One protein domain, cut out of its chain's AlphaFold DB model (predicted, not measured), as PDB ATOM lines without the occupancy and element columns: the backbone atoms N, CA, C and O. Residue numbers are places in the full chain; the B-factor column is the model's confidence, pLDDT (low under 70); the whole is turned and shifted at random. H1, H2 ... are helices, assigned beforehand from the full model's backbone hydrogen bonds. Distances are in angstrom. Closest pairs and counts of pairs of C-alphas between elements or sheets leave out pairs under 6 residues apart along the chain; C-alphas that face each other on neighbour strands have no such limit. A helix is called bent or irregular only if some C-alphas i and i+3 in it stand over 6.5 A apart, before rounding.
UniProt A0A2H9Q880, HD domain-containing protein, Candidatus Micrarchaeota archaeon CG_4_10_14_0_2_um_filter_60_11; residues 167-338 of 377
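Overview. This is residues 167 to 338 of the 377 residues of the protein "HD domain-containing protein" of Candidatus Micrarchaeota archaeon CG_4_10_14_0_2_um_filter_60_11 (UniProt A0A2H9Q880). Four long helices, H1, H3, H4 and H9, each touching the other three, make the core of a rounded body: H3 and H4 fold back on each other as a helical hairpin, and H1 and H9 cross both of them and each other. H11, with H10 packed on it, covers one side of this core over H1 and H9; on the far side from these two, H5 packs on H3, and the short H6, H7 and H8 follow it until H8 meets H4. The longest helix, H4, is kinked, and its first residues reach one extreme of the domain, far from the short H2 at the end of H1. The printed part has 172 residues with eleven named helices, H1 to H11 in order along the chain, and no named strand; the class is all helix, with mostly crossed packing. It is compact, with a radius of gyration of the C-alphas of 15.4 A, and spans 41 by 40 by 29 A.

Along the chain. Begin with H4, residues 222 to 246: find C-alpha 222 at (-38.034, 24.058, 2.757), from which the helix runs 33.8 A to C-alpha 246 at (-23.842, 54.341, 7.707). It has a kink of 49 degrees near residue 229 and is irregular, with C-alphas 223 and 226 7.2 A apart. Before it come H1, residues 168 to 185, 25.1 A long; H2, residues 188 to 191, 5.2 A; and H3, residues 196 to 214, 24.7 A. H3 is irregular too, with C-alphas 197 and 200 7.5 A apart, and H1 only just, with C-alphas 180 and 183 6.8 A apart. After H4 look for H5, residues 250 to 259, 14.1 A; H6, residues 265 to 269; H7, residues 272 to 275; and H8, residues 278 to 283. H9, residues 287 to 300, is 20.3 A long, H10 holds residues 310 to 316, and H11, residues 322 to 335, 20.3 A long, ends at C-alpha 335 at (-17.069, 31.426, -9.902).

Arrangement. Start at the hub, H1, which touches six helices. Its residues 168 to 172 touch residues 228 to 238 of H4, closest at the C-alphas of Gly 168 and Met 231, 3.7 A apart. H1 and H3 touch at a steep tilt of 53 degrees, opposite ways, closest at the C-alphas of Gly 180 and Ala 199, 4.1 A. H3 and H4 form a helical hairpin at a shallow tilt of 32 degrees, only just short of steep; the C-alphas of Ala 204 and Tyr 239 come closest, 6.1 A. H9 touches H4 about perpendicular, at 84 degrees, with the C-alphas of Ser 241 and Val 290 closest, 4.6 A. H11 touches H1 about perpendicular, at 83 degrees, closest at the C-alphas of Tyr 170 and Met 331, 4.8 A. H10 touches H11, with the C-alphas of Ile 314 and Lys 328 closest, 7.0 A. H2 touches H1 only at the corner. H5 touches H3 about perpendicular, at 80 degrees, and only just touches H6, with 3 pairs of C-alphas within 8 A. H7 is close to H5 but not clearly touching, and H8 touches H4, closest at the C-alphas of Tyr 240 and Ile 282, 4.9 A. In H6, H8, H9, H10 and H11 every O i to N i+4 pair is within hydrogen-bond range; H1 has 10 of 14, H3 12 of 15, H4 16 of 21 and H5 5 of 6, while H2 and H7 are too short for such a pair.

Size, cuts and confidence. Look for the two C-alphas farthest apart at Gly 193 and Tyr 223, 42.3 A. The printed part has no cut, and no link is long. Mean pLDDT of the printed part is 94.4, that of H7 is 79, and no printed residue is under 70.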
ATOM      1  N   ASN A 167     -28.146  36.062  -5.307       92.06
ATOM      2  CA  ASN A 167     -27.864  35.795  -3.898       92.06
ATOM      3  C   ASN A 167     -26.404  35.381  -3.624       92.06
ATOM      4  O   ASN A 167     -25.620  35.107  -4.531       92.06
ATOM      5  N   GLY A 168     -26.037  35.311  -2.342       94.12
ATOM      6  CA  GLY A 168     -24.773  34.737  -1.869       94.12
ATOM      7  C   GLY A 168     -23.570  35.659  -2.033       94.12
ATOM      8  O   GLY A 168     -23.709  36.865  -2.172       94.12
ATOM      9  N   TYR A 169     -22.361  35.100  -2.007       94.94
ATOM     10  CA  TYR A 169     -21.127  35.896  -2.058       94.94
ATOM     11  C   TYR A 169     -20.989  36.729  -3.339       94.94
ATOM     12  O   TYR A 169     -20.580  37.887  -3.295       94.94
ATOM     13  N   TYR A 170     -21.353  36.153  -4.486       92.50
ATOM     14  CA  TYR A 170     -21.203  36.799  -5.790       92.50
ATOM     15  C   TYR A 170     -22.030  38.087  -5.918       92.50
ATOM     16  O   TYR A 170     -21.592  39.050  -6.556       92.50
ATOM     17  N   ILE A 171     -23.194  38.155  -5.256       94.56
ATOM     18  CA  ILE A 171     -24.060  39.334  -5.348       94.56
ATOM     19  C   ILE A 171     -23.456  40.567  -4.683       94.56
ATOM     20  O   ILE A 171     -23.818  41.672  -5.076       94.56
ATOM     21  N   LEU A 172     -22.532  40.420  -3.726       96.94
ATOM     22  CA  LEU A 172     -21.929  41.578  -3.062       96.94
ATOM     23  C   LEU A 172     -21.132  42.405  -4.082       96.94
ATOM     24  O   LEU A 172     -21.343  43.610  -4.205       96.94
ATOM     25  N   ALA A 173     -20.303  41.736  -4.892       95.81
ATOM     26  CA  ALA A 173     -19.541  42.367  -5.966       95.81
ATOM     27  C   ALA A 173     -20.453  42.853  -7.104       95.81
ATOM     28  O   ALA A 173     -20.350  44.003  -7.536       95.81
ATOM     29  N   ARG A 174     -21.401  42.014  -7.553       93.38
ATOM     30  CA  ARG A 174     -22.340  42.371  -8.634       93.38
ATOM     31  C   ARG A 174     -23.190  43.587  -8.276       93.38
ATOM     32  O   ARG A 174     -23.350  44.480  -9.101       93.38
ATOM     33  N   ARG A 175     -23.737  43.642  -7.059       94.69
ATOM     34  CA  ARG A 175     -24.573  44.756  -6.590       94.69
ATOM     35  C   ARG A 175     -23.732  46.012  -6.386       94.69
ATOM     36  O   ARG A 175     -24.164  47.077  -6.810       94.69
ATOM     37  N   ALA A 176     -22.528  45.898  -5.827       97.06
ATOM     38  CA  ALA A 176     -21.619  47.033  -5.694       97.06
ATOM     39  C   ALA A 176     -21.253  47.659  -7.052       97.06
ATOM     40  O   ALA A 176     -21.379  48.872  -7.207       97.06
ATOM     41  N   GLY A 177     -20.880  46.851  -8.049       95.25
ATOM     42  CA  GLY A 177     -20.556  47.353  -9.389       95.25
ATOM     43  C   GLY A 177     -21.771  47.883 -10.147       95.25
ATOM     44  O   GLY A 177     -21.756  49.009 -10.639       95.25
ATOM     45  N   PHE A 178     -22.863  47.117 -10.192       92.88
ATOM     46  CA  PHE A 178     -24.041  47.497 -10.973       92.88
ATOM     47  C   PHE A 178     -24.830  48.643 -10.331       92.88
ATOM     48  O   PHE A 178     -25.160  49.629 -10.982       92.88
ATOM     49  N   VAL A 179     -25.154  48.530  -9.043       94.69
ATOM     50  CA  VAL A 179     -25.999  49.511  -8.351       94.69
ATOM     51  C   VAL A 179     -25.168  50.672  -7.829       94.69
ATOM     52  O   VAL A 179     -25.550  51.818  -8.033       94.69
ATOM     53  N   GLY A 180     -24.032  50.384  -7.191       95.75
ATOM     54  CA  GLY A 180     -23.130  51.412  -6.671       95.75
ATOM     55  C   GLY A 180     -22.284  52.105  -7.745       95.75
ATOM     56  O   GLY A 180     -21.795  53.203  -7.502       95.75
ATOM     57  N   GLY A 181     -22.095  51.496  -8.918       94.94
ATOM     58  CA  GLY A 181     -21.324  52.066 -10.028       94.94
ATOM     59  C   GLY A 181     -22.205  52.463 -11.212       94.94
ATOM     60  O   GLY A 181     -22.509  53.642 -11.393       94.94
ATOM     61  N   GLU A 182     -22.621  51.478 -12.012       93.12
ATOM     62  CA  GLU A 182     -23.289  51.685 -13.311       93.12
ATOM     63  C   GLU A 182     -24.570  52.523 -13.188       93.12
ATOM     64  O   GLU A 182     -24.689  53.578 -13.810       93.12
ATOM     65  N   ARG A 183     -25.518  52.122 -12.330       93.50
ATOM     66  CA  ARG A 183     -26.820  52.804 -12.213       93.50
ATOM     67  C   ARG A 183     -26.725  54.225 -11.661       93.50
ATOM     68  O   ARG A 183     -27.579  55.049 -11.990       93.50
ATOM     69  N   ILE A 184     -25.722  54.518 -10.831       95.12
ATOM     70  CA  ILE A 184     -25.476  55.876 -10.325       95.12
ATOM     71  C   ILE A 184     -24.894  56.761 -11.430       95.12
ATOM     72  O   ILE A 184     -25.328  57.897 -11.586       95.12
ATOM     73  N   ARG A 185     -23.926  56.260 -12.203       94.25
ATOM     74  CA  ARG A 185     -23.191  57.070 -13.189       94.25
ATOM     75  C   ARG A 185     -23.923  57.228 -14.515       94.25
ATOM     76  O   ARG A 185     -23.833  58.276 -15.139       94.25
ATOM     77  N   GLU A 186     -24.614  56.181 -14.942       90.19
ATOM     78  CA  GLU A 186     -25.171  56.064 -16.297       90.19
ATOM     79  C   GLU A 186     -26.664  55.736 -16.295       90.19
ATOM     80  O   GLU A 186     -27.333  55.860 -17.319       90.19
ATOM     81  N   GLY A 187     -27.195  55.297 -15.154       88.06
ATOM     82  CA  GLY A 187     -28.548  54.775 -15.059       88.06
ATOM     83  C   GLY A 187     -29.555  55.705 -14.394       88.06
ATOM     84  O   GLY A 187     -29.463  56.933 -14.379       88.06
ATOM     85  N   ASP A 188     -30.584  55.070 -13.852       90.50
ATOM     86  CA  ASP A 188     -31.738  55.712 -13.237       90.50
ATOM     87  C   ASP A 188     -31.441  56.321 -11.859       90.50
ATOM     88  O   ASP A 188     -32.131  57.248 -11.438       90.50
ATOM     89  N   LEU A 189     -30.417  55.837 -11.151       93.88
ATOM     90  CA  LEU A 189     -30.123  56.283  -9.788       93.88
ATOM     91  C   LEU A 189     -29.426  57.646  -9.773       93.88
ATOM     92  O   LEU A 189     -29.734  58.465  -8.908       93.88
ATOM     93  N   GLY A 190     -28.594  57.944 -10.776       92.75
ATOM     94  CA  GLY A 190     -28.060  59.296 -10.974       92.75
ATOM     95  C   GLY A 190     -29.171  60.330 -11.176       92.75
ATOM     96  O   GLY A 190     -29.166  61.395 -10.563       92.75
ATOM     97  N   LYS A 191     -30.210  59.970 -11.946       92.12
ATOM     98  CA  LYS A 191     -31.406  60.810 -12.161       92.12
ATOM     99  C   LYS A 191     -32.236  61.008 -10.888       92.12
ATOM    100  O   LYS A 191     -32.929  62.010 -10.762       92.12
ATOM    101  N   LYS A 192     -32.147  60.078  -9.929       92.62
ATOM    102  CA  LYS A 192     -32.746  60.185  -8.584       92.62
ATOM    103  C   LYS A 192     -31.884  60.998  -7.602       92.62
ATOM    104  O   LYS A 192     -32.199  61.059  -6.413       92.62
ATOM    105  N   GLY A 193     -30.811  61.626  -8.088       95.44
ATOM    106  CA  GLY A 193     -29.953  62.531  -7.325       95.44
ATOM    107  C   GLY A 193     -28.842  61.845  -6.533       95.44
ATOM    108  O   GLY A 193     -28.147  62.528  -5.783       95.44
ATOM    109  N   PHE A 194     -28.659  60.530  -6.683       97.44
ATOM    110  CA  PHE A 194     -27.524  59.839  -6.079       97.44
ATOM    111  C   PHE A 194     -26.237  60.167  -6.828       97.44
ATOM    112  O   PHE A 194     -26.200  60.224  -8.057       97.44
ATOM    113  N   LYS A 195     -25.164  60.350  -6.072       97.56
ATOM    114  CA  LYS A 195     -23.819  60.614  -6.568       97.56
ATOM    115  C   LYS A 195     -22.914  59.412  -6.297       97.56
ATOM    116  O   LYS A 195     -23.233  58.575  -5.457       97.56
ATOM    117  N   PRO A 196     -21.756  59.311  -6.968       97.31
ATOM    118  CA  PRO A 196     -20.809  58.215  -6.761       97.31
ATOM    119  C   PRO A 196     -20.442  57.920  -5.301       97.31
ATOM    120  O   PRO A 196     -20.315  56.758  -4.924       97.31
ATOM    121  N   GLN A 197     -20.302  58.952  -4.468       97.75
ATOM    122  CA  GLN A 197     -20.026  58.803  -3.036       97.75
ATOM    123  C   GLN A 197     -21.174  58.153  -2.246       97.75
ATOM    124  O   GLN A 197     -20.937  57.607  -1.174       97.75
ATOM    125  N   ASP A 198     -22.395  58.154  -2.788       98.31
ATOM    126  CA  ASP A 198     -23.570  57.545  -2.163       98.31
ATOM    127  C   ASP A 198     -23.644  56.033  -2.426       98.31
ATOM    128  O   ASP A 198     -24.575  55.376  -1.964       98.31
ATOM    129  N   ALA A 199     -22.679  55.450  -3.152       98.44
ATOM    130  CA  ALA A 199     -22.674  54.028  -3.490       98.44
ATOM    131  C   ALA A 199     -22.943  53.101  -2.283       98.44
ATOM    132  O   ALA A 199     -23.774  52.201  -2.434       98.44
ATOM    133  N   PRO A 200     -22.354  53.306  -1.082       98.69
ATOM    134  CA  PRO A 200     -22.687  52.499   0.092       98.69
ATOM    135  C   PRO A 200     -24.162  52.564   0.489       98.69
ATOM    136  O   PRO A 200     -24.784  51.525   0.715       98.69
ATOM    137  N   LEU A 201     -24.739  53.769   0.507       98.62
ATOM    138  CA  LEU A 201     -26.153  53.974   0.812       98.62
ATOM    139  C   LEU A 201     -27.028  53.269  -0.223       98.62
ATOM    140  O   LEU A 201     -27.879  52.464   0.136       98.62
ATOM    141  N   VAL A 202     -26.793  53.516  -1.509       98.12
ATOM    142  CA  VAL A 202     -27.615  52.956  -2.588       98.12
ATOM    143  C   VAL A 202     -27.552  51.423  -2.611       98.12
ATOM    144  O   VAL A 202     -28.572  50.759  -2.809       98.12
ATOM    145  N   VAL A 203     -26.380  50.837  -2.356       98.44
ATOM    146  CA  VAL A 203     -26.232  49.380  -2.229       98.44
ATOM    147  C   VAL A 203     -26.995  48.850  -1.014       98.44
ATOM    148  O   VAL A 203     -27.607  47.785  -1.125       98.44
ATOM    149  N   ALA A 204     -27.022  49.568   0.113       98.44
ATOM    150  CA  ALA A 204     -27.850  49.204   1.264       98.44
ATOM    151  C   ALA A 204     -29.353  49.272   0.927       98.44
ATOM    152  O   ALA A 204     -30.080  48.317   1.208       98.44
ATOM    153  N   LEU A 205     -29.803  50.331   0.243       98.12
ATOM    154  CA  LEU A 205     -31.192  50.491  -0.210       98.12
ATOM    155  C   LEU A 205     -31.632  49.348  -1.144       98.12
ATOM    156  O   LEU A 205     -32.676  48.732  -0.931       98.12
ATOM    157  N   GLU A 206     -30.834  49.005  -2.164       97.00
ATOM    158  CA  GLU A 206     -31.158  47.872  -3.045       97.00
ATOM    159  C   GLU A 206     -31.087  46.537  -2.287       97.00
ATOM    160  O   GLU A 206     -31.908  45.653  -2.532       97.00
ATOM    161  N   SER A 207     -30.139  46.372  -1.359       96.69
ATOM    162  CA  SER A 207     -30.037  45.141  -0.565       96.69
ATOM    163  C   SER A 207     -31.291  44.905   0.266       96.69
ATOM    164  O   SER A 207     -31.808  43.791   0.242       96.69
ATOM    165  N   TYR A 208     -31.842  45.953   0.879       96.00
ATOM    166  CA  TYR A 208     -33.128  45.894   1.568       96.00
ATOM    167  C   TYR A 208     -34.261  45.432   0.639       96.00
ATOM    168  O   TYR A 208     -34.971  44.470   0.934       96.00
ATOM    169  N   ILE A 209     -34.391  46.060  -0.536       94.88
ATOM    170  CA  ILE A 209     -35.422  45.693  -1.520       94.88
ATOM    171  C   ILE A 209     -35.286  44.222  -1.922       94.88
ATOM    172  O   ILE A 209     -36.283  43.516  -2.073       94.88
ATOM    173  N   ARG A 210     -34.062  43.725  -2.110       92.38
ATOM    174  CA  ARG A 210     -33.840  42.334  -2.521       92.38
ATOM    175  C   ARG A 210     -34.126  41.346  -1.402       92.38
ATOM    176  O   ARG A 210     -34.798  40.360  -1.682       92.38
ATOM    177  N   LEU A 211     -33.667  41.625  -0.185       92.38
ATOM    178  CA  LEU A 211     -33.811  40.732   0.963       92.38
ATOM    179  C   LEU A 211     -35.252  40.638   1.470       92.38
ATOM    180  O   LEU A 211     -35.657  39.557   1.887       92.38
ATOM    181  N   HIS A 212     -36.011  41.736   1.421       91.12
ATOM    182  CA  HIS A 212     -37.315  41.807   2.086       91.12
ATOM    183  C   HIS A 212     -38.501  41.975   1.135       91.12
ATOM    184  O   HIS A 212     -39.602  41.549   1.464       91.12
ATOM    185  N   VAL A 213     -38.309  42.595  -0.036       90.12
ATOM    186  CA  VAL A 213     -39.428  42.945  -0.930       90.12
ATOM    187  C   VAL A 213     -39.520  42.011  -2.136       90.12
ATOM    188  O   VAL A 213     -40.592  41.500  -2.446       90.12
ATOM    189  N   LYS A 214     -38.412  41.799  -2.854       88.44
ATOM    190  CA  LYS A 214     -38.424  41.111  -4.159       88.44
ATOM    191  C   LYS A 214     -38.053  39.635  -4.102       88.44
ATOM    192  O   LYS A 214     -38.577  38.859  -4.895       88.44
ATOM    193  N   ASN A 215     -37.103  39.262  -3.252       88.19
ATOM    194  CA  ASN A 215     -36.565  37.909  -3.192       88.19
ATOM    195  C   ASN A 215     -36.410  37.487  -1.735       88.19
ATOM    196  O   ASN A 215     -35.305  37.337  -1.225       88.19
ATOM    197  N   ASP A 216     -37.541  37.347  -1.064       89.19
ATOM    198  CA  ASP A 216     -37.566  36.995   0.342       89.19
ATOM    199  C   ASP A 216     -37.179  35.522   0.554       89.19
ATOM    200  O   ASP A 216     -37.632  34.640  -0.185       89.19
ATOM    201  N   GLN A 217     -36.362  35.251   1.574       91.88
ATOM    202  CA  GLN A 217     -35.891  33.906   1.921       91.88
ATOM    203  C   GLN A 217     -37.056  32.928   2.161       91.88
ATOM    204  O   GLN A 217     -36.969  31.739   1.843       91.88
ATOM    205  N   ASP A 218     -38.179  33.417   2.684       90.06
ATOM    206  CA  ASP A 218     -39.372  32.625   2.980       90.06
ATOM    207  C   ASP A 218     -40.194  32.323   1.729       90.06
ATOM    208  O   ASP A 218     -41.168  31.580   1.803       90.06
ATOM    209  N   THR A 219     -39.800  32.831   0.559       90.81
ATOM    210  CA  THR A 219     -40.362  32.403  -0.732       90.81
ATOM    211  C   THR A 219     -39.839  31.022  -1.128       90.81
ATOM    212  O   THR A 219     -40.517  30.275  -1.831       90.81
ATOM    213  N   TYR A 220     -38.649  30.644  -0.656       92.75
ATOM    214  CA  TYR A 220     -38.011  29.392  -1.043       92.75
ATOM    215  C   TYR A 220     -38.628  28.202  -0.306       92.75
ATOM    216  O   TYR A 220     -38.931  28.308   0.889       92.75
ATOM    217  N   PRO A 221     -38.844  27.071  -0.994       90.94
ATOM    218  CA  PRO A 221     -39.392  25.873  -0.374       90.94
ATOM    219  C   PRO A 221     -38.387  25.259   0.604       90.94
ATOM    220  O   PRO A 221     -37.177  25.355   0.387       90.94
ATOM    221  N   LYS A 222     -38.870  24.614   1.672       91.50
ATOM    222  CA  LYS A 222     -38.034  24.058   2.757       91.50
ATOM    223  C   LYS A 222     -36.927  23.145   2.244       91.50
ATOM    224  O   LYS A 222     -35.799  23.231   2.711       91.50
ATOM    225  N   TYR A 223     -37.230  22.344   1.230       87.56
ATOM    226  CA  TYR A 223     -36.276  21.444   0.588       87.56
ATOM    227  C   TYR A 223     -35.098  22.154  -0.104       87.56
ATOM    228  O   TYR A 223     -34.070  21.540  -0.365       87.56
ATOM    229  N   PHE A 224     -35.234  23.444  -0.409       90.81
ATOM    230  CA  PHE A 224     -34.201  24.259  -1.050       90.81
ATOM    231  C   PHE A 224     -33.493  25.208  -0.073       90.81
ATOM    232  O   PHE A 224     -32.410  25.716  -0.373       90.81
ATOM    233  N   ARG A 225     -34.073  25.428   1.117       91.69
ATOM    234  CA  ARG A 225     -33.524  26.290   2.179       91.69
ATOM    235  C   ARG A 225     -32.063  25.977   2.536       91.69
ATOM    236  O   ARG A 225     -31.297  26.931   2.624       91.69
ATOM    237  N   PRO A 226     -31.598  24.713   2.624       91.56
ATOM    238  CA  PRO A 226     -30.187  24.426   2.922       91.56
ATOM    239  C   PRO A 226     -29.177  25.071   1.956       91.56
ATOM    240  O   PRO A 226     -28.043  25.373   2.345       91.56
ATOM    241  N   VAL A 227     -29.566  25.285   0.694       91.19
ATOM    242  CA  VAL A 227     -28.733  25.968  -0.307       91.19
ATOM    243  C   VAL A 227     -28.796  27.479  -0.107       91.19
ATOM    244  O   VAL A 227     -27.755  28.129  -0.026       91.19
ATOM    245  N   VAL A 228     -30.003  28.042  -0.017       93.94
ATOM    246  CA  VAL A 228     -30.183  29.500  -0.013       93.94
ATOM    247  C   VAL A 228     -29.895  30.148   1.333       93.94
ATOM    248  O   VAL A 228     -29.494  31.304   1.350       93.94
ATOM    249  N   ASP A 229     -30.020  29.443   2.455       94.31
ATOM    250  CA  ASP A 229     -29.891  30.061   3.779       94.31
ATOM    251  C   ASP A 229     -28.491  30.622   4.012       94.31
ATOM    252  O   ASP A 229     -28.356  31.804   4.322       94.31
ATOM    253  N   GLU A 230     -27.453  29.857   3.667       92.81
ATOM    254  CA  GLU A 230     -26.066  30.344   3.686       92.81
ATOM    255  C   GLU A 230     -25.880  31.575   2.777       92.81
ATOM    256  O   GLU A 230     -25.149  32.513   3.101       92.81
ATOM    257  N   MET A 231     -26.571  31.608   1.634       94.88
ATOM    258  CA  MET A 231     -26.487  32.718   0.686       94.88
ATOM    259  C   MET A 231     -27.176  33.989   1.198       94.88
ATOM    260  O   MET A 231     -26.752  35.100   0.861       94.88
ATOM    261  N   PHE A 232     -28.248  33.847   1.975       95.62
ATOM    262  CA  PHE A 232     -28.919  34.962   2.636       95.62
ATOM    263  C   PHE A 232     -28.130  35.446   3.847       95.62
ATOM    264  O   PHE A 232     -28.015  36.654   4.030       95.62
ATOM    265  N   ASP A 233     -27.528  34.546   4.619       95.56
ATOM    266  CA  ASP A 233     -26.745  34.910   5.799       95.56
ATOM    267  C   ASP A 233     -25.551  35.791   5.434       95.56
ATOM    268  O   ASP A 233     -25.350  36.841   6.041       95.56
ATOM    269  N   VAL A 234     -24.826  35.450   4.365       96.19
ATOM    270  CA  VAL A 234     -23.731  36.284   3.840       96.19
ATOM    271  C   VAL A 234     -24.225  37.665   3.406       96.19
ATOM    272  O   VAL A 234     -23.562  38.674   3.649       96.19
ATOM    273  N   GLN A 235     -25.394  37.736   2.765       96.44
ATOM    274  CA  GLN A 235     -25.963  39.013   2.337       96.44
ATOM    275  C   GLN A 235     -26.433  39.867   3.508       96.44
ATOM    276  O   GLN A 235     -26.224  41.076   3.475       96.44
ATOM    277  N   ARG A 236     -27.058  39.266   4.525       96.62
ATOM    278  CA  ARG A 236     -27.467  39.965   5.748       96.62
ATOM    279  C   ARG A 236     -26.262  40.466   6.516       96.62
ATOM    280  O   ARG A 236     -26.255  41.610   6.943       96.62
ATOM    281  N   ASP A 237     -25.234  39.640   6.649       97.56
ATOM    282  CA  ASP A 237     -23.992  40.011   7.312       97.56
ATOM    283  C   ASP A 237     -23.328  41.220   6.631       97.56
ATOM    284  O   ASP A 237     -22.989  42.201   7.296       97.56
ATOM    285  N   PHE A 238     -23.251  41.214   5.297       98.50
ATOM    286  CA  PHE A 238     -22.806  42.371   4.519       98.50
ATOM    287  C   PHE A 238     -23.732  43.588   4.692       98.50
ATOM    288  O   PHE A 238     -23.264  44.691   4.967       98.50
ATOM    289  N   TYR A 239     -25.046  43.394   4.567       98.12
ATOM    290  CA  TYR A 239     -26.053  44.450   4.666       98.12
ATOM    291  C   TYR A 239     -26.045  45.139   6.035       98.12
ATOM    292  O   TYR A 239     -25.929  46.360   6.103       98.12
ATOM    293  N   TYR A 240     -26.078  44.379   7.129       98.31
ATOM    294  CA  TYR A 240     -26.034  44.922   8.486       98.31
ATOM    295  C   TYR A 240     -24.703  45.608   8.795       98.31
ATOM    296  O   TYR A 240     -24.686  46.595   9.529       98.31
ATOM    297  N   SER A 241     -23.600  45.156   8.187       98.62
ATOM    298  CA  SER A 241     -22.307  45.845   8.287       98.62
ATOM    299  C   SER A 241     -22.337  47.215   7.603       98.62
ATOM    300  O   SER A 241     -21.801  48.183   8.144       98.62
ATOM    301  N   LEU A 242     -23.022  47.339   6.458       98.31
ATOM    302  CA  LEU A 242     -23.254  48.642   5.825       98.31
ATOM    303  C   LEU A 242     -24.123  49.548   6.688       98.31
ATOM    304  O   LEU A 242     -23.773  50.710   6.871       98.31
ATOM    305  N   LEU A 243     -25.224  49.027   7.234       98.62
ATOM    306  CA  LEU A 243     -26.116  49.818   8.084       98.62
ATOM    307  C   LEU A 243     -25.389  50.369   9.304       98.62
ATOM    308  O   LEU A 243     -25.508  51.559   9.593       98.62
ATOM    309  N   LYS A 244     -24.567  49.542   9.961       98.44
ATOM    310  CA  LYS A 244     -23.746  49.990  11.088       98.44
ATOM    311  C   LYS A 244     -22.797  51.116  10.673       98.44
ATOM    312  O   LYS A 244     -22.752  52.140  11.345       98.44
ATOM    313  N   GLY A 245     -22.065  50.957   9.569       98.50
ATOM    314  CA  GLY A 245     -21.127  51.987   9.104       98.50
ATOM    315  C   GLY A 245     -21.789  53.269   8.594       98.50
ATOM    316  O   GLY A 245     -21.183  54.332   8.665       98.50
ATOM    317  N   LEU A 246     -23.032  53.188   8.111       98.50
ATOM    318  CA  LEU A 246     -23.842  54.341   7.707       98.50
ATOM    319  C   LEU A 246     -24.618  54.974   8.873       98.50
ATOM    320  O   LEU A 246     -25.260  56.001   8.669       98.50
ATOM    321  N   ASN A 247     -24.569  54.373  10.067       98.06
ATOM    322  CA  ASN A 247     -25.389  54.743  11.218       98.06
ATOM    323  C   ASN A 247     -26.895  54.785  10.883       98.06
ATOM    324  O   ASN A 247     -27.593  55.747  11.199       98.06
ATOM    325  N   LEU A 248     -27.380  53.744  10.199       97.75
ATOM    326  CA  LEU A 248     -28.777  53.595   9.793       97.75
ATOM    327  C   LEU A 248     -29.421  52.382  10.460       97.75
ATOM    328  O   LEU A 248     -28.778  51.359  10.696       97.75
ATOM    329  N   THR A 249     -30.726  52.479  10.688       96.50
ATOM    330  CA  THR A 249     -31.585  51.338  11.021       96.50
ATOM    331  C   THR A 249     -32.269  50.776   9.768       96.50
ATOM    332  O   THR A 249     -32.263  51.401   8.702       96.50
ATOM    333  N   GLU A 250     -32.892  49.598   9.864       95.62
ATOM    334  CA  GLU A 250     -33.753  49.114   8.776       95.62
ATOM    335  C   GLU A 250     -34.997  49.997   8.604       95.62
ATOM    336  O   GLU A 250     -35.536  50.092   7.503       95.62
ATOM    337  N   GLU A 251     -35.461  50.663   9.663       95.19
ATOM    338  CA  GLU A 251     -36.530  51.657   9.601       95.19
ATOM    339  C   GLU A 251     -36.137  52.882   8.776       95.19
ATOM    340  O   GLU A 251     -36.920  53.322   7.931       95.19
ATOM    341  N   ASP A 252     -34.910  53.375   8.943       97.12
ATOM    342  CA  ASP A 252     -34.391  54.466   8.119       97.12
ATOM    343  C   ASP A 252     -34.285  54.056   6.650       97.12
ATOM    344  O   ASP A 252     -34.706  54.802   5.765       97.12
ATOM    345  N   VAL A 253     -33.780  52.852   6.375       97.31
ATOM    346  CA  VAL A 253     -33.669  52.337   5.002       97.31
ATOM    347  C   VAL A 253     -35.038  52.138   4.360       97.31
ATOM    348  O   VAL A 253     -35.230  52.543   3.215       97.31
ATOM    349  N   ALA A 254     -35.994  51.561   5.087       96.19
ATOM    350  CA  ALA A 254     -37.367  51.373   4.635       96.19
ATOM    351  C   ALA A 254     -38.032  52.700   4.240       96.19
ATOM    352  O   ALA A 254     -38.662  52.790   3.187       96.19
ATOM    353  N   ARG A 255     -37.841  53.748   5.049       97.00
ATOM    354  CA  ARG A 255     -38.308  55.101   4.735       97.00
ATOM    355  C   ARG A 255     -37.623  55.640   3.473       97.00
ATOM    356  O   ARG A 255     -38.297  56.054   2.529       97.00
ATOM    357  N   LEU A 256     -36.294  55.550   3.403       97.62
ATOM    358  CA  LEU A 256     -35.504  56.070   2.281       97.62
ATOM    359  C   LEU A 256     -35.823  55.388   0.941       97.62
ATOM    360  O   LEU A 256     -35.843  56.062  -0.090       97.62
ATOM    361  N   VAL A 257     -36.096  54.076   0.912       96.81
ATOM    362  CA  VAL A 257     -36.467  53.399  -0.348       96.81
ATOM    363  C   VAL A 257     -37.800  53.898  -0.904       96.81
ATOM    364  O   VAL A 257     -37.961  53.921  -2.127       96.81
ATOM    365  N   VAL A 258     -38.733  54.329  -0.049       96.88
ATOM    366  CA  VAL A 258     -40.002  54.936  -0.476       96.88
ATOM    367  C   VAL A 258     -39.779  56.381  -0.912       96.88
ATOM    368  O   VAL A 258     -40.156  56.737  -2.027       96.88
ATOM    369  N   GLU A 259     -39.093  57.189  -0.098       96.69
ATOM    370  CA  GLU A 259     -38.800  58.602  -0.399       96.69
ATOM    371  C   GLU A 259     -38.049  58.778  -1.726       96.69
ATOM    372  O   GLU A 259     -38.301  59.713  -2.486       96.69
ATOM    373  N   LYS A 260     -37.142  57.852  -2.052       95.50
ATOM    374  CA  LYS A 260     -36.375  57.858  -3.310       95.50
ATOM    375  C   LYS A 260     -37.117  57.193  -4.476       95.50
ATOM    376  O   LYS A 260     -36.574  57.074  -5.582       95.50
ATOM    377  N   GLY A 261     -38.348  56.732  -4.250       94.25
ATOM    378  CA  GLY A 261     -39.179  56.038  -5.230       94.25
ATOM    379  C   GLY A 261     -38.519  54.768  -5.769       94.25
ATOM    380  O   GLY A 261     -38.559  54.517  -6.976       94.25
ATOM    381  N   MET A 262     -37.801  54.030  -4.922       93.62
ATOM    382  CA  MET A 262     -37.181  52.742  -5.264       93.62
ATOM    383  C   MET A 262     -38.104  51.556  -4.942       93.62
ATOM    384  O   MET A 262     -37.981  50.504  -5.567       93.62
ATOM    385  N   ALA A 263     -39.041  51.734  -4.008       94.44
ATOM    386  CA  ALA A 263     -40.090  50.776  -3.666       94.44
ATOM    387  C   ALA A 263     -41.420  51.497  -3.393       94.44
ATOM    388  O   ALA A 263     -41.441  52.696  -3.113       94.44
ATOM    389  N   LYS A 264     -42.537  50.765  -3.479       95.25
ATOM    390  CA  LYS A 264     -43.857  51.278  -3.096       95.25
ATOM    391  C   LYS A 264     -44.048  51.145  -1.585       95.25
ATOM    392  O   LYS A 264     -43.626  50.146  -1.008       95.25
ATOM    393  N   GLN A 265     -44.759  52.092  -0.978       95.62
ATOM    394  CA  GLN A 265     -45.097  52.077   0.452       95.62
ATOM    395  C   GLN A 265     -45.731  50.741   0.887       95.62
ATOM    396  O   GLN A 265     -45.227  50.082   1.790       95.62
ATOM    397  N   ALA A 266     -46.746  50.273   0.153       94.00
ATOM    398  CA  ALA A 266     -47.447  49.019   0.448       94.00
ATOM    399  C   ALA A 266     -46.556  47.760   0.391       94.00
ATOM    400  O   ALA A 266     -46.894  46.734   0.979       94.00
ATOM    401  N   ASP A 267     -45.442  47.800  -0.343       92.50
ATOM    402  CA  ASP A 267     -44.490  46.688  -0.381       92.50
ATOM    403  C   ASP A 267     -43.568  46.700   0.844       92.50
ATOM    404  O   ASP A 267     -43.189  45.640   1.333       92.50
ATOM    405  N   VAL A 268     -43.242  47.888   1.359       92.88
ATOM    406  CA  VAL A 268     -42.416  48.085   2.558       92.88
ATOM    407  C   VAL A 268     -43.195  47.772   3.837       92.88
ATOM    408  O   VAL A 268     -42.654  47.142   4.737       92.88
ATOM    409  N   GLU A 269     -44.472  48.134   3.917       92.19
ATOM    410  CA  GLU A 269     -45.316  47.842   5.089       92.19
ATOM    411  C   GLU A 269     -45.430  46.333   5.357       92.19
ATOM    412  O   GLU A 269     -45.378  45.885   6.500       92.19
ATOM    413  N   LYS A 270     -45.463  45.508   4.301       89.06
ATOM    414  CA  LYS A 270     -45.503  44.038   4.417       89.06
ATOM    415  C   LYS A 270     -44.264  43.435   5.084       89.06
ATOM    416  O   LYS A 270     -44.309  42.278   5.500       89.06
ATOM    417  N   THR A 271     -43.158  44.174   5.175       88.00
ATOM    418  CA  THR A 271     -41.902  43.675   5.749       88.00
ATOM    419  C   THR A 271     -41.728  44.060   7.220       88.00
ATOM    420  O   THR A 271     -40.797  43.574   7.857       88.00
ATOM    421  N   GLU A 272     -42.625  44.873   7.797       82.88
ATOM    422  CA  GLU A 272     -42.544  45.382   9.178       82.88
ATOM    423  C   GLU A 272     -42.274  44.310  10.229       82.88
ATOM    424  O   GLU A 272     -41.349  44.445  11.029       82.88
ATOM    425  N   ALA A 273     -43.034  43.215  10.195       76.56
ATOM    426  CA  ALA A 273     -42.890  42.134  11.163       76.56
ATOM    427  C   ALA A 273     -41.498  41.474  11.128       76.56
ATOM    428  O   ALA A 273     -41.046  40.969  12.151       76.56
ATOM    429  N   LYS A 274     -40.807  41.510   9.979       76.25
ATOM    430  CA  LYS A 274     -39.500  40.866   9.771       76.25
ATOM    431  C   LYS A 274     -38.321  41.689  10.302       76.25
ATOM    432  O   LYS A 274     -37.217  41.164  10.382       76.25
ATOM    433  N   ARG A 275     -38.547  42.957  10.659       79.19
ATOM    434  CA  ARG A 275     -37.494  43.908  11.067       79.19
ATOM    435  C   ARG A 275     -37.256  43.970  12.578       79.19
ATOM    436  O   ARG A 275     -36.320  44.628  13.017       79.19
ATOM    437  N   LYS A 276     -38.086  43.301  13.388       70.38
ATOM    438  CA  LYS A 276     -38.118  43.487  14.854       70.38
ATOM    439  C   LYS A 276     -36.786  43.206  15.569       70.38
ATOM    440  O   LYS A 276     -36.522  43.843  16.584       70.38
ATOM    441  N   ASP A 277     -35.924  42.361  15.003       79.69
ATOM    442  CA  ASP A 277     -34.666  41.943  15.643       79.69
ATOM    443  C   ASP A 277     -33.399  42.537  14.998       79.69
ATOM    444  O   ASP A 277     -32.275  42.252  15.423       79.69
ATOM    445  N   SER A 278     -33.530  43.391  13.975       90.38
ATOM    446  CA  SER A 278     -32.366  43.830  13.195       90.38
ATOM    447  C   SER A 278     -31.437  44.780  13.943       90.38
ATOM    448  O   SER A 278     -30.234  44.765  13.691       90.38
ATOM    449  N   ARG A 279     -31.927  45.541  14.930       91.44
ATOM    450  CA  ARG A 279     -31.086  46.463  15.722       91.44
ATOM    451  C   ARG A 279     -29.946  45.746  16.447       91.44
ATOM    452  O   ARG A 279     -28.811  46.219  16.406       91.44
ATOM    453  N   ALA A 280     -30.215  44.593  17.063       93.31
ATOM    454  CA  ALA A 280     -29.184  43.795  17.728       93.31
ATOM    455  C   ALA A 280     -28.186  43.200  16.716       93.31
ATOM    456  O   ALA A 280     -26.972  43.181  16.947       93.31
ATOM    457  N   LEU A 281     -28.677  42.772  15.549       95.25
ATOM    458  CA  LEU A 281     -27.842  42.243  14.469       95.25
ATOM    459  C   LEU A 281     -26.924  43.318  13.868       95.25
ATOM    460  O   LEU A 281     -25.748  43.040  13.638       95.25
ATOM    461  N   ILE A 282     -27.414  44.547  13.692       97.06
ATOM    462  CA  ILE A 282     -26.615  45.703  13.262       97.06
ATOM    463  C   ILE A 282     -25.578  46.043  14.337       97.06
ATOM    464  O   ILE A 282     -24.389  46.112  14.034       97.06
ATOM    465  N   ALA A 283     -25.991  46.187  15.601       96.06
ATOM    466  CA  ALA A 283     -25.094  46.549  16.700       96.06
ATOM    467  C   ALA A 283     -23.937  45.549  16.879       96.06
ATOM    468  O   ALA A 283     -22.802  45.966  17.124       96.06
ATOM    469  N   SER A 284     -24.205  44.253  16.686       96.50
ATOM    470  CA  SER A 284     -23.220  43.171  16.829       96.50
ATOM    471  C   SER A 284     -22.142  43.114  15.741       96.50
ATOM    472  O   SER A 284     -21.183  42.365  15.908       96.50
ATOM    473  N   ARG A 285     -22.249  43.870  14.636       97.56
ATOM    474  CA  ARG A 285     -21.202  43.856  13.595       97.56
ATOM    475  C   ARG A 285     -19.919  44.492  14.124       97.56
ATOM    476  O   ARG A 285     -19.965  45.597  14.649       97.56
ATOM    477  N   ASP A 286     -18.774  43.841  13.990       97.94
ATOM    478  CA  ASP A 286     -17.498  44.432  14.407       97.94
ATOM    479  C   ASP A 286     -16.963  45.467  13.393       97.94
ATOM    480  O   ASP A 286     -17.526  45.688  12.318       97.94
ATOM    481  N   GLU A 287     -15.881  46.153  13.765       98.38
ATOM    482  CA  GLU A 287     -15.263  47.185  12.930       98.38
ATOM    483  C   GLU A 287     -14.642  46.616  11.637       98.38
ATOM    484  O   GLU A 287     -14.667  47.288  10.604       98.38
ATOM    485  N   ASP A 288     -14.120  45.382  11.659       98.62
ATOM    486  CA  ASP A 288     -13.537  44.732  10.477       98.62
ATOM    487  C   ASP A 288     -14.615  44.430   9.430       98.62
ATOM    488  O   ASP A 288     -14.415  44.710   8.246       98.62
ATOM    489  N   ALA A 289     -15.787  43.954   9.852       98.44
ATOM    490  CA  ALA A 289     -16.933  43.703   8.986       98.44
ATOM    491  C   ALA A 289     -17.460  44.995   8.342       98.44
ATOM    492  O   ALA A 289     -17.697  45.036   7.131       98.44
ATOM    493  N   VAL A 290     -17.570  46.080   9.121       98.75
ATOM    494  CA  VAL A 290     -17.962  47.404   8.606       98.75
ATOM    495  C   VAL A 290     -16.960  47.895   7.561       98.75
ATOM    496  O   VAL A 290     -17.341  48.187   6.425       98.75
ATOM    497  N   LYS A 291     -15.666  47.938   7.899       98.75
ATOM    498  CA  LYS A 291     -14.616  48.401   6.978       98.75
ATOM    499  C   LYS A 291     -14.524  47.531   5.723       98.75
ATOM    500  O   LYS A 291     -14.358  48.059   4.622       98.75
ATOM    501  N   SER A 292     -14.706  46.220   5.867       98.75
ATOM    502  CA  SER A 292     -14.777  45.268   4.757       98.75
ATOM    503  C   SER A 292     -15.922  45.574   3.798       98.75
ATOM    504  O   SER A 292     -15.734  45.510   2.583       98.75
ATOM    505  N   ALA A 293     -17.110  45.910   4.313       98.75
ATOM    506  CA  ALA A 293     -18.281  46.167   3.476       98.75
ATOM    507  C   ALA A 293     -18.070  47.410   2.600       98.75
ATOM    508  O   ALA A 293     -18.309  47.375   1.390       98.75
ATOM    509  N   PHE A 294     -17.526  48.477   3.189       98.75
ATOM    510  CA  PHE A 294     -17.159  49.690   2.458       98.75
ATOM    511  C   PHE A 294     -16.000  49.458   1.481       98.75
ATOM    512  O   PHE A 294     -16.018  50.021   0.389       98.75
ATOM    513  N   GLU A 295     -15.023  48.613   1.822       98.62
ATOM    514  CA  GLU A 295     -13.921  48.257   0.919       98.62
ATOM    515  C   GLU A 295     -14.412  47.496  -0.322       98.62
ATOM    516  O   GLU A 295     -14.015  47.834  -1.439       98.62
ATOM    517  N   VAL A 296     -15.316  46.522  -0.152       98.69
ATOM    518  CA  VAL A 296     -15.970  45.822  -1.272       98.69
ATOM    519  C   VAL A 296     -16.685  46.829  -2.169       98.69
ATOM    520  O   VAL A 296     -16.449  46.844  -3.377       98.69
ATOM    521  N   ILE A 297     -17.521  47.704  -1.600       98.62
ATOM    522  CA  ILE A 297     -18.249  48.695  -2.402       98.62
ATOM    523  C   ILE A 297     -17.281  49.619  -3.125       98.62
ATOM    524  O   ILE A 297     -17.381  49.740  -4.340       98.62
ATOM    525  N   GLY A 298     -16.326  50.210  -2.408       98.31
ATOM    526  CA  GLY A 298     -15.360  51.147  -2.968       98.31
ATOM    527  C   GLY A 298     -14.543  50.560  -4.118       98.31
ATOM    528  O   GLY A 298     -14.297  51.259  -5.098       98.31
ATOM    529  N   HIS A 299     -14.163  49.278  -4.050       98.25
ATOM    530  CA  HIS A 299     -13.477  48.610  -5.160       98.25
ATOM    531  C   HIS A 299     -14.406  48.440  -6.364       98.25
ATOM    532  O   HIS A 299     -14.111  48.958  -7.442       98.25
ATOM    533  N   PHE A 300     -15.538  47.755  -6.190       97.75
ATOM    534  CA  PHE A 300     -16.389  47.354  -7.315       97.75
ATOM    535  C   PHE A 300     -17.192  48.511  -7.929       97.75
ATOM    536  O   PHE A 300     -17.494  48.452  -9.116       97.75
ATOM    537  N   SER A 301     -17.505  49.574  -7.177       97.19
ATOM    538  CA  SER A 301     -18.199  50.769  -7.694       97.19
ATOM    539  C   SER A 301     -17.264  51.838  -8.276       97.19
ATOM    540  O   SER A 301     -17.724  52.840  -8.848       97.19
ATOM    541  N   SER A 302     -15.946  51.658  -8.128       96.94
ATOM    542  CA  SER A 302     -14.956  52.597  -8.655       96.94
ATOM    543  C   SER A 302     -15.022  52.676 -10.175       96.94
ATOM    544  O   SER A 302     -15.317  51.687 -10.845       96.94
ATOM    545  N   GLU A 303     -14.670  53.843 -10.718       93.88
ATOM    546  CA  GLU A 303     -14.651  54.108 -12.161       93.88
ATOM    547  C   GLU A 303     -13.850  53.065 -12.953       93.88
ATOM    548  O   GLU A 303     -14.226  52.679 -14.058       93.88
ATOM    549  N   LYS A 304     -12.785  52.542 -12.341       94.88
ATOM    550  CA  LYS A 304     -11.927  51.516 -12.927       94.88
ATOM    551  C   LYS A 304     -12.633  50.170 -13.120       94.88
ATOM    552  O   LYS A 304     -12.333  49.481 -14.095       94.88
ATOM    553  N   TRP A 305     -13.515  49.776 -12.198       92.94
ATOM    554  CA  TRP A 305     -13.976  48.387 -12.076       92.94
ATOM    555  C   TRP A 305     -15.456  48.169 -12.384       92.94
ATOM    556  O   TRP A 305     -15.809  47.061 -12.780       92.94
ATOM    557  N   TYR A 306     -16.324  49.180 -12.276       90.38
ATOM    558  CA  TYR A 306     -17.770  48.947 -12.404       90.38
ATOM    559  C   TYR A 306     -18.222  48.476 -13.800       90.38
ATOM    560  O   TYR A 306     -19.238  47.797 -13.904       90.38
ATOM    561  N   ARG A 307     -17.467  48.806 -14.863       86.06
ATOM    562  CA  ARG A 307     -17.717  48.340 -16.246       86.06
ATOM    563  C   ARG A 307     -16.953  47.071 -16.623       86.06
ATOM    564  O   ARG A 307     -17.142  46.548 -17.720       86.06
ATOM    565  N   ARG A 308     -16.019  46.629 -15.781       87.50
ATOM    566  CA  ARG A 308     -15.160  45.481 -16.081       87.50
ATOM    567  C   ARG A 308     -15.937  44.186 -15.913       87.50
ATOM    568  O   ARG A 308     -16.939  44.134 -15.201       87.50
ATOM    569  N   ASP A 309     -15.447  43.137 -16.563       86.25
ATOM    570  CA  ASP A 309     -15.971  41.803 -16.313       86.25
ATOM    571  C   ASP A 309     -15.848  41.476 -14.819       86.25
ATOM    572  O   ASP A 309     -14.828  41.743 -14.179       86.25
ATOM    573  N   LEU A 310     -16.909  40.918 -14.237       88.06
ATOM    574  CA  LEU A 310     -16.970  40.764 -12.789       88.06
ATOM    575  C   LEU A 310     -15.933  39.760 -12.269       88.06
ATOM    576  O   LEU A 310     -15.439  39.936 -11.156       88.06
ATOM    577  N   LYS A 311     -15.553  38.753 -13.070       90.75
ATOM    578  CA  LYS A 311     -14.465  37.841 -12.707       90.75
ATOM    579  C   LYS A 311     -13.134  38.590 -12.672       90.75
ATOM    580  O   LYS A 311     -12.416  38.458 -11.687       90.75
ATOM    581  N   GLU A 312     -12.832  39.410 -13.679       91.81
ATOM    582  CA  GLU A 312     -11.625  40.259 -13.689       91.81
ATOM    583  C   GLU A 312     -11.588  41.199 -12.466       91.81
ATOM    584  O   GLU A 312     -10.568  41.331 -11.782       91.81
ATOM    585  N   SER A 313     -12.726  41.812 -12.135       93.38
ATOM    586  CA  SER A 313     -12.857  42.682 -10.962       93.38
ATOM    587  C   SER A 313     -12.656  41.931  -9.640       93.38
ATOM    588  O   SER A 313     -12.035  42.473  -8.726       93.38
ATOM    589  N   ILE A 314     -13.147  40.693  -9.512       95.94
ATOM    590  CA  ILE A 314     -12.942  39.853  -8.317       95.94
ATOM    591  C   ILE A 314     -11.477  39.403  -8.220       95.94
ATOM    592  O   ILE A 314     -10.863  39.525  -7.158       95.94
ATOM    593  N   ASP A 315     -10.887  38.957  -9.330       96.06
ATOM    594  CA  ASP A 315      -9.497  38.493  -9.397       96.06
ATOM    595  C   ASP A 315      -8.494  39.609  -9.083       96.06
ATOM    596  O   ASP A 315      -7.397  39.338  -8.592       96.06
ATOM    597  N   SER A 316      -8.853  40.869  -9.335       96.75
ATOM    598  CA  SER A 316      -8.037  42.052  -9.037       96.75
ATOM    599  C   SER A 316      -8.272  42.641  -7.643       96.75
ATOM    600  O   SER A 316      -7.463  43.446  -7.181       96.75
ATOM    601  N   PHE A 317      -9.335  42.235  -6.944       98.19
ATOM    602  CA  PHE A 317      -9.645  42.744  -5.613       98.19
ATOM    603  C   PHE A 317      -8.578  42.293  -4.604       98.19
ATOM    604  O   PHE A 317      -8.276  41.104  -4.474       98.19
ATOM    605  N   ARG A 318      -7.945  43.234  -3.900       98.12
ATOM    606  CA  ARG A 318      -6.901  42.964  -2.893       98.12
ATOM    607  C   ARG A 318      -7.359  43.502  -1.529       98.12
ATOM    608  O   ARG A 318      -6.931  44.586  -1.142       98.12
ATOM    609  N   PRO A 319      -8.266  42.788  -0.835       98.00
ATOM    610  CA  PRO A 319      -8.872  43.273   0.404       98.00
ATOM    611  C   PRO A 319      -7.874  43.367   1.563       98.00
ATOM    612  O   PRO A 319      -7.096  42.439   1.812       98.00
ATOM    613  N   ARG A 320      -7.942  44.473   2.309       98.56
ATOM    614  CA  ARG A 320      -7.119  44.738   3.500       98.56
ATOM    615  C   ARG A 320      -7.713  44.120   4.759       98.56
ATOM    616  O   ARG A 320      -6.961  43.699   5.639       98.56
ATOM    617  N   TYR A 321      -9.033  44.016   4.825       98.50
ATOM    618  CA  TYR A 321      -9.755  43.543   6.004       98.50
ATOM    619  C   TYR A 321     -10.036  42.036   5.946       98.50
ATOM    620  O   TYR A 321     -10.088  41.439   4.864       98.50
ATOM    621  N   ALA A 322     -10.148  41.398   7.113       98.38
ATOM    622  CA  ALA A 322     -10.260  39.941   7.207       98.38
ATOM    623  C   ALA A 322     -11.571  39.445   6.603       98.38
ATOM    624  O   ALA A 322     -11.570  38.539   5.769       98.38
ATOM    625  N   LYS A 323     -12.676  40.109   6.927       98.25
ATOM    626  CA  LYS A 323     -13.990  39.747   6.420       98.25
ATOM    627  C   LYS A 323     -14.110  39.932   4.904       98.25
ATOM    628  O   LYS A 323     -14.684  39.082   4.225       98.25
ATOM    629  N   ALA A 324     -13.498  40.971   4.332       98.50
ATOM    630  CA  ALA A 324     -13.443  41.154   2.881       98.50
ATOM    631  C   ALA A 324     -12.620  40.060   2.170       98.50
ATOM    632  O   ALA A 324     -12.978  39.664   1.056       98.50
ATOM    633  N   ARG A 325     -11.560  39.521   2.800       98.62
ATOM    634  CA  ARG A 325     -10.843  38.331   2.292       98.62
ATOM    635  C   ARG A 325     -11.744  37.099   2.271       98.62
ATOM    636  O   ARG A 325     -11.772  36.400   1.257       98.62
ATOM    637  N   ASP A 326     -12.504  36.870   3.337       98.19
ATOM    638  CA  ASP A 326     -13.457  35.759   3.413       98.19
ATOM    639  C   ASP A 326     -14.547  35.875   2.347       98.19
ATOM    640  O   ASP A 326     -14.815  34.916   1.616       98.19
ATOM    641  N   TRP A 327     -15.129  37.066   2.180       98.25
ATOM    642  CA  TRP A 327     -16.118  37.291   1.132       98.25
ATOM    643  C   TRP A 327     -15.531  37.098  -0.267       98.25
ATOM    644  O   TRP A 327     -16.168  36.443  -1.093       98.25
ATOM    645  N   LYS A 328     -14.310  37.587  -0.533       97.88
ATOM    646  CA  LYS A 328     -13.612  37.346  -1.806       97.88
ATOM    647  C   LYS A 328     -13.424  35.851  -2.070       97.88
ATOM    648  O   LYS A 328     -13.748  35.394  -3.161       97.88
ATOM    649  N   LYS A 329     -12.979  35.078  -1.077       97.94
ATOM    650  CA  LYS A 329     -12.839  33.618  -1.204       97.94
ATOM    651  C   LYS A 329     -14.174  32.953  -1.548       97.94
ATOM    652  O   LYS A 329     -14.224  32.041  -2.373       97.94
ATOM    653  N   GLY A 330     -15.270  33.419  -0.949       96.75
ATOM    654  CA  GLY A 330     -16.615  32.968  -1.295       96.75
ATOM    655  C   GLY A 330     -17.023  33.323  -2.731       96.75
ATOM    656  O   GLY A 330     -17.597  32.482  -3.422       96.75
ATOM    657  N   MET A 331     -16.683  34.524  -3.215       96.75
ATOM    658  CA  MET A 331     -16.914  34.940  -4.609       96.75
ATOM    659  C   MET A 331     -16.112  34.088  -5.600       96.75
ATOM    660  O   MET A 331     -16.651  33.647  -6.613       96.75
ATOM    661  N   GLU A 332     -14.841  33.816  -5.306       95.88
ATOM    662  CA  GLU A 332     -13.985  32.949  -6.123       95.88
ATOM    663  C   GLU A 332     -14.525  31.518  -6.155       95.88
ATOM    664  O   GLU A 332     -14.669  30.935  -7.229       95.88
ATOM    665  N   GLY A 333     -14.914  30.977  -4.996       94.88
ATOM    666  CA  GLY A 333     -15.548  29.664  -4.908       94.88
ATOM    667  C   GLY A 333     -16.844  29.590  -5.718       94.88
ATOM    668  O   GLY A 333     -17.090  28.596  -6.400       94.88
ATOM    669  N   TYR A 334     -17.651  30.656  -5.705       92.50
ATOM    670  CA  TYR A 334     -18.844  30.760  -6.544       92.50
ATOM    671  C   TYR A 334     -18.498  30.651  -8.035       92.50
ATOM    672  O   TYR A 334     -19.068  29.819  -8.740       92.50
ATOM    673  N   LEU A 335     -17.521  31.434  -8.505       89.75
ATOM    674  CA  LEU A 335     -17.069  31.426  -9.902       89.75
ATOM    675  C   LEU A 335     -16.434  30.095 -10.329       89.75
ATOM    676  O   LEU A 335     -16.482  29.744 -11.505       89.75
ATOM    677  N   GLN A 336     -15.881  29.339  -9.382       91.69
ATOM    678  CA  GLN A 336     -15.338  27.994  -9.591       91.69
ATOM    679  C   GLN A 336     -16.411  26.889  -9.548       91.69
ATOM    680  O   GLN A 336     -16.086  25.710  -9.672       91.69
ATOM    681  N   GLY A 337     -17.693  27.240  -9.388       88.31
ATOM    682  CA  GLY A 337     -18.804  26.285  -9.421       88.31
ATOM    683  C   GLY A 337     -19.126  25.625  -8.077       88.31
ATOM    684  O   GLY A 337     -19.814  24.602  -8.055       88.31
ATOM    685  N   ARG A 338     -18.694  26.197  -6.942       89.50
ATOM    686  CA  ARG A 338     -19.052  25.689  -5.603       89.50
ATOM    687  C   ARG A 338     -20.565  25.591  -5.406       89.50
ATOM    688  O   ARG A 338     -21.026  24.583  -4.887       89.50
TER     689      ARG A 338